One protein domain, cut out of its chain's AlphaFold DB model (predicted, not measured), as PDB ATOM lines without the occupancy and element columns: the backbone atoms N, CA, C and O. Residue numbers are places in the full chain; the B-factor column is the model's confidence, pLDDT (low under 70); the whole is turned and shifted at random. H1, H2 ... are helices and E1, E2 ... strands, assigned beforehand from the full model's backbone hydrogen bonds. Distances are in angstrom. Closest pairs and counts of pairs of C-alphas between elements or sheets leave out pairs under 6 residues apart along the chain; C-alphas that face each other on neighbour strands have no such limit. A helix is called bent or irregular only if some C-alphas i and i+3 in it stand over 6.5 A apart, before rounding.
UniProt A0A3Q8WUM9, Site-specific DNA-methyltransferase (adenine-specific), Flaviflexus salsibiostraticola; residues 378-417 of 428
ATOM      1  N   PHE A 378     212.172 129.431 183.002       70.25
ATOM      2  CA  PHE A 378     213.483 129.068 183.561       70.25
ATOM      3  C   PHE A 378     214.026 130.045 184.628       70.25
ATOM      4  O   PHE A 378     215.235 130.121 184.834       70.25
ATOM      5  N   GLY A 379     213.148 130.808 185.292       69.25
ATOM      6  CA  GLY A 379     213.534 131.827 186.274       69.25
ATOM      7  C   GLY A 379     214.035 133.141 185.662       69.25
ATOM      8  O   GLY A 379     214.493 134.017 186.393       69.25
ATOM      9  N   ILE A 380     213.939 133.308 184.338       72.25
ATOM     10  CA  ILE A 380     214.389 134.503 183.617       72.25
ATOM     11  C   ILE A 380     213.175 135.349 183.231       72.25
ATOM     12  O   ILE A 380     212.369 134.941 182.401       72.25
ATOM     13  N   ALA A 381     213.056 136.548 183.805       70.62
ATOM     14  CA  ALA A 381     211.983 137.481 183.467       70.62
ATOM     15  C   ALA A 381     212.071 137.972 182.011       70.62
ATOM     16  O   ALA A 381     213.154 138.120 181.445       70.62
ATOM     17  N   THR A 382     210.930 138.311 181.409       67.62
ATOM     18  CA  THR A 382     210.862 138.843 180.028       67.62
ATOM     19  C   THR A 382     211.694 140.111 179.775       67.62
ATOM     20  O   THR A 382     212.060 140.380 178.631       67.62
ATOM     21  N   ASN A 383     212.030 140.874 180.817       69.44
ATOM     22  CA  ASN A 383     212.880 142.067 180.759       69.44
ATOM     23  C   ASN A 383     214.337 141.814 181.197       69.44
ATOM     24  O   ASN A 383     215.044 142.766 181.526       69.44
ATOM     25  N   PHE A 384     214.785 140.556 181.228       79.06
ATOM     26  CA  PHE A 384     216.130 140.182 181.665       79.06
ATOM     27  C   PHE A 384     217.234 140.929 180.899       79.06
ATOM     28  O   PHE A 384     217.307 140.868 179.668       79.06
ATOM     29  N   GLY A 385     218.091 141.627 181.652       79.44
ATOM     30  CA  GLY A 385     219.165 142.476 181.128       79.44
ATOM     31  C   GLY A 385     220.584 141.940 181.340       79.44
ATOM     32  O   GLY A 385     221.498 142.421 180.679       79.44
ATOM     33  N   ASP A 386     220.773 140.941 182.207       85.00
ATOM     34  CA  ASP A 386     222.092 140.395 182.576       85.00
ATOM     35  C   ASP A 386     222.596 139.353 181.563       85.00
ATOM     36  O   ASP A 386     222.866 138.190 181.866       85.00
ATOM     37  N   PHE A 387     222.715 139.782 180.312       88.25
ATOM     38  CA  PHE A 387     223.323 139.016 179.232       88.25
ATOM     39  C   PHE A 387     224.479 139.805 178.614       88.25
ATOM     40  O   PHE A 387     224.574 141.028 178.726       88.25
ATOM     41  N   HIS A 388     225.352 139.118 177.886       89.38
ATOM     42  CA  HIS A 388     226.477 139.738 177.188       89.38
ATOM     43  C   HIS A 388     226.652 139.159 175.784       89.38
ATOM     44  O   HIS A 388     226.182 138.073 175.460       89.38
ATOM     45  N   THR A 389     227.306 139.909 174.899       90.75
ATOM     46  CA  THR A 389     227.402 139.566 173.468       90.75
ATOM     47  C   THR A 389     228.511 138.565 173.140       90.75
ATOM     48  O   THR A 389     228.448 137.910 172.103       90.75
ATOM     49  N   SER A 390     229.496 138.401 174.026       91.31
ATOM     50  CA  SER A 390     230.669 137.545 173.808       91.31
ATOM     51  C   SER A 390     230.681 136.349 174.751       91.31
ATOM     52  O   SER A 390     230.643 136.537 175.963       91.31
ATOM     53  N   LYS A 391     230.806 135.133 174.213       92.56
ATOM     54  CA  LYS A 391     230.842 133.896 175.005       92.56
ATOM     55  C   LYS A 391     232.003 133.886 176.009       92.56
ATOM     56  O   LYS A 391     233.147 134.134 175.630       92.56
ATOM     57  N   ARG A 392     231.708 133.525 177.255       92.94
ATOM     58  CA  ARG A 392     232.647 133.215 178.341       92.94
ATOM     59  C   ARG A 392     232.512 131.739 178.717       92.94
ATOM     60  O   ARG A 392     231.602 131.040 178.265       92.94
ATOM     61  N   ASP A 393     233.459 131.251 179.507       90.38
ATOM     62  CA  ASP A 393     233.396 129.881 180.006       90.38
ATOM     63  C   ASP A 393     232.208 129.704 180.965       90.38
ATOM     64  O   ASP A 393     231.921 130.585 181.773       90.38
ATOM     65  N   GLY A 394     231.486 128.591 180.834       85.69
ATOM     66  CA  GLY A 394     230.262 128.321 181.602       85.69
ATOM     67  C   GLY A 394     228.989 129.050 181.137       85.69
ATOM     68  O   GLY A 394     227.936 128.876 181.754       85.69
ATOM     69  N   ASP A 395     229.043 129.834 180.057       90.31
ATOM     70  CA  ASP A 395     227.854 130.501 179.520       90.31
ATOM     71  C   ASP A 395     226.963 129.589 178.671       90.31
ATOM     72  O   ASP A 395     227.421 128.702 177.943       90.31
ATOM     73  N   LEU A 396     225.676 129.925 178.666       87.75
ATOM     74  CA  LEU A 396     224.660 129.367 177.788       87.75
ATOM     75  C   LEU A 396     224.257 130.378 176.711       87.75
ATOM     76  O   LEU A 396     224.260 131.589 176.932       87.75
ATOM     77  N   LEU A 397     223.902 129.865 175.531       89.69
ATOM     78  CA  LEU A 397     223.375 130.673 174.433       89.69
ATOM     79  C   LEU A 397     221.915 131.042 174.723       89.69
ATOM     80  O   LEU A 397     221.060 130.170 174.858       89.69
ATOM     81  N   LEU A 398     221.633 132.338 174.771       85.94
ATOM     82  CA  LEU A 398     220.304 132.902 174.952       85.94
ATOM     83  C   LEU A 398     219.753 133.375 173.603       85.94
ATOM     84  O   LEU A 398     220.312 134.273 172.967       85.94
ATOM     85  N   HIS A 399     218.624 132.807 173.183       85.44
ATOM     86  CA  HIS A 399     217.849 133.302 172.047       85.44
ATOM     87  C   HIS A 399     216.806 134.304 172.543       85.44
ATOM     88  O   HIS A 399     215.958 133.949 173.358       85.44
ATOM     89  N   ARG A 400     216.850 135.546 172.053       81.56
ATOM     90  CA  ARG A 400     215.949 136.618 172.505       81.56
ATOM     91  C   ARG A 400     215.300 137.369 171.347       81.56
ATOM     92  O   ARG A 400     215.779 137.342 170.213       81.56
ATOM     93  N   ILE A 401     214.181 138.026 171.643       79.62
ATOM     94  CA  ILE A 401     213.494 138.936 170.726       79.62
ATOM     95  C   ILE A 401     213.598 140.340 171.306       79.62
ATOM     96  O   ILE A 401     213.130 140.599 172.409       79.62
ATOM     97  N   GLU A 402     214.187 141.255 170.547       75.88
ATOM     98  CA  GLU A 402     214.328 142.656 170.928       75.88
ATOM     99  C   GLU A 402     213.737 143.529 169.824       75.88
ATOM    100  O   GLU A 402     214.156 143.459 168.667       75.88
ATOM    101  N   LYS A 403     212.707 144.316 170.163       78.94
ATOM    102  CA  LYS A 403     211.970 145.169 169.208       78.94
ATOM    103  C   LYS A 403     211.510 144.403 167.952       78.94
ATOM    104  O   LYS A 403     211.658 144.877 166.829       78.94
ATOM    105  N   GLY A 404     211.003 143.184 168.148       78.56
ATOM    106  CA  GLY A 404     210.518 142.311 167.071       78.56
ATOM    107  C   GLY A 404     211.611 141.641 166.229       78.56
ATOM    108  O   GLY A 404     211.286 140.910 165.296       78.56
ATOM    109  N   LYS A 405     212.898 141.840 166.545       81.88
ATOM    110  CA  LYS A 405     214.020 141.180 165.864       81.88
ATOM    111  C   LYS A 405     214.591 140.067 166.732       81.88
ATOM    112  O   LYS A 405     214.824 140.260 167.922       81.88
ATOM    113  N   ARG A 406     214.836 138.903 166.125       87.38
ATOM    114  CA  ARG A 406     215.542 137.796 166.781       87.38
ATOM    115  C   ARG A 406     217.025 138.138 166.899       87.38
ATOM    116  O   ARG A 406     217.637 138.549 165.914       87.38
ATOM    117  N   SER A 407     217.594 137.939 168.077       88.06
ATOM    118  CA  SER A 407     219.022 138.089 168.347       88.06
ATOM    119  C   SER A 407     219.513 136.990 169.290       88.06
ATOM    120  O   SER A 407     218.728 136.252 169.892       88.06
ATOM    121  N   THR A 408     220.832 136.850 169.377       91.50
ATOM    122  CA  THR A 408     221.502 135.909 170.276       91.50
ATOM    123  C   THR A 408     222.408 136.656 171.238       91.50
ATOM    124  O   THR A 408     223.097 137.594 170.838       91.50
ATOM    125  N   ALA A 409     222.434 136.208 172.486       90.62
ATOM    126  CA  ALA A 409     223.347 136.667 173.522       90.62
ATOM    127  C   ALA A 409     223.846 135.468 174.340       90.62
ATOM    128  O   ALA A 409     223.434 134.336 174.100       90.62
ATOM    129  N   TYR A 410     224.721 135.714 175.303       91.44
ATOM    130  CA  TYR A 410     225.222 134.719 176.241       91.44
ATOM    131  C   TYR A 410     224.845 135.121 177.666       91.44
ATOM    132  O   TYR A 410     224.817 136.308 177.992       91.44
ATOM    133  N   VAL A 411     224.532 134.135 178.499       89.19
ATOM    134  CA  VAL A 411     224.188 134.311 179.915       89.19
ATOM    135  C   VAL A 411     224.962 133.298 180.749       89.19
ATOM    136  O   VAL A 411     225.164 132.168 180.305       89.19
ATOM    137  N   ASN A 412     225.377 133.681 181.956       86.00
ATOM    138  CA  ASN A 412     226.054 132.763 182.870       86.00
ATOM    139  C   ASN A 412     225.121 131.588 183.213       86.00
ATOM    140  O   ASN A 412     223.989 131.798 183.654       86.00
ATOM    141  N   GLY A 413     225.595 130.349 183.040       78.94
ATOM    142  CA  GLY A 413     224.798 129.145 183.274       78.94
ATOM    143  C   GLY A 413     224.219 129.026 184.690       78.94
ATOM    144  O   GLY A 413     223.180 128.392 184.856       78.94
ATOM    145  N   GLN A 414     224.817 129.672 185.697       78.44
ATOM    146  CA  GLN A 414     224.316 129.687 187.079       78.44
ATOM    147  C   GLN A 414     223.005 130.469 187.248       78.44
ATOM    148  O   GLN A 414     222.256 130.190 188.182       78.44
ATOM    149  N   VAL A 415     222.678 131.388 186.333       73.44
ATOM    150  CA  VAL A 415     221.434 132.180 186.379       73.44
ATOM    151  C   VAL A 415     220.190 131.282 186.310       73.44
ATOM    152  O   VAL A 415     219.181 131.584 186.939       73.44
ATOM    153  N   LEU A 416     220.274 130.134 185.627       66.25
ATOM    154  CA  LEU A 416     219.168 129.172 185.517       66.25
ATOM    155  C   LEU A 416     218.980 128.293 186.765       66.25
ATOM    156  O   LEU A 416     217.925 127.684 186.935       66.25
ATOM    157  N   TRP A 417     219.988 128.200 187.637       55.62
ATOM    158  CA  TRP A 417     219.973 127.303 188.801       55.62
ATOM    159  C   TRP A 417     219.362 127.932 190.058       55.62
ATOM    160  O   TRP A 417     219.039 127.212 190.999       55.62
TER     161      TRP A 417
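What this domain is: This is residues 378 to 417 of the 428 residues of the protein "Site-specific DNA-methyltransferase (adenine-specific)" of Flaviflexus salsibiostraticola (UniProt A0A3Q8WUM9). The model is one long two-stranded hairpin, E1 and E2, with a single short helical turn, H1, at the far end of E2. A long unnamed stretch, residues 378 to 394, comes first; it crosses one face of the hairpin and then loops round into the start of E1. The printed part has 40 residues, with two named strands and one named helix in the order E1, E2, H1 along the chain. The sheet has the order E1 - E2 and is antiparallel, and the class is mostly strand. The whole is compact, with a radius of gyration of the C-alphas of 10.0 A, and its C-alphas span 28 by 21 by 12 A along the three main axes.

How they stand to each other: Residues 378 to 394 hold no named element, and their C-alphas lie 5 to 14 A from the mean of all C-alphas. E1, residues 395 to 402, and E2, residues 405 to 412, are antiparallel neighbours and form a hairpin, with 152 degrees between their N-to-C directions. Their C-alphas face each other from 395 and 412, 4.4 A apart, to 402 and 405, 5.3 A apart. Across the pair, N 398 and O 409 are within hydrogen-bond range at 2.8 A, and so are N 407 and O 400 at 2.9 A. H1, residues 413 to 416, follows E2 by a tight link with 0 residues between them. The closest C-alphas of E1 and H1 are those of Asp 395 and Gly 413, 5.0 A apart. H1 is too short for any pair of O i and N i+4 inside it; its one pair of O i and N i+3 is within hydrogen-bond range.

Where its parts are: E1 begins at C-alpha 395, at (227.854, 130.501, 179.520), and measures 20.1 A from first to last C-alpha. A tight link of 2 residues, Lys 403 and Gly 404, leads to E2. E2 begins at C-alpha 405, at (214.020, 141.180, 165.864), and measures 22.5 A. H1 ends at C-alpha 416, at (219.168, 129.172, 185.517). It is neither bent nor irregular, but only just: C-alphas 413 and 416 are 6.1 A apart.

The domain as a whole: The two C-alphas farthest apart are those of Asp 393 and Gly 404, at 29.1 A. The first and last printed C-alphas, those of Phe 378 and Trp 417, are 8.5 A apart. The printed part has no cut, and both links between named elements are tight. The mean pLDDT of the printed part is 81.9; residue 379, residues 382 to 383 and residues 416 to 417 are under 70.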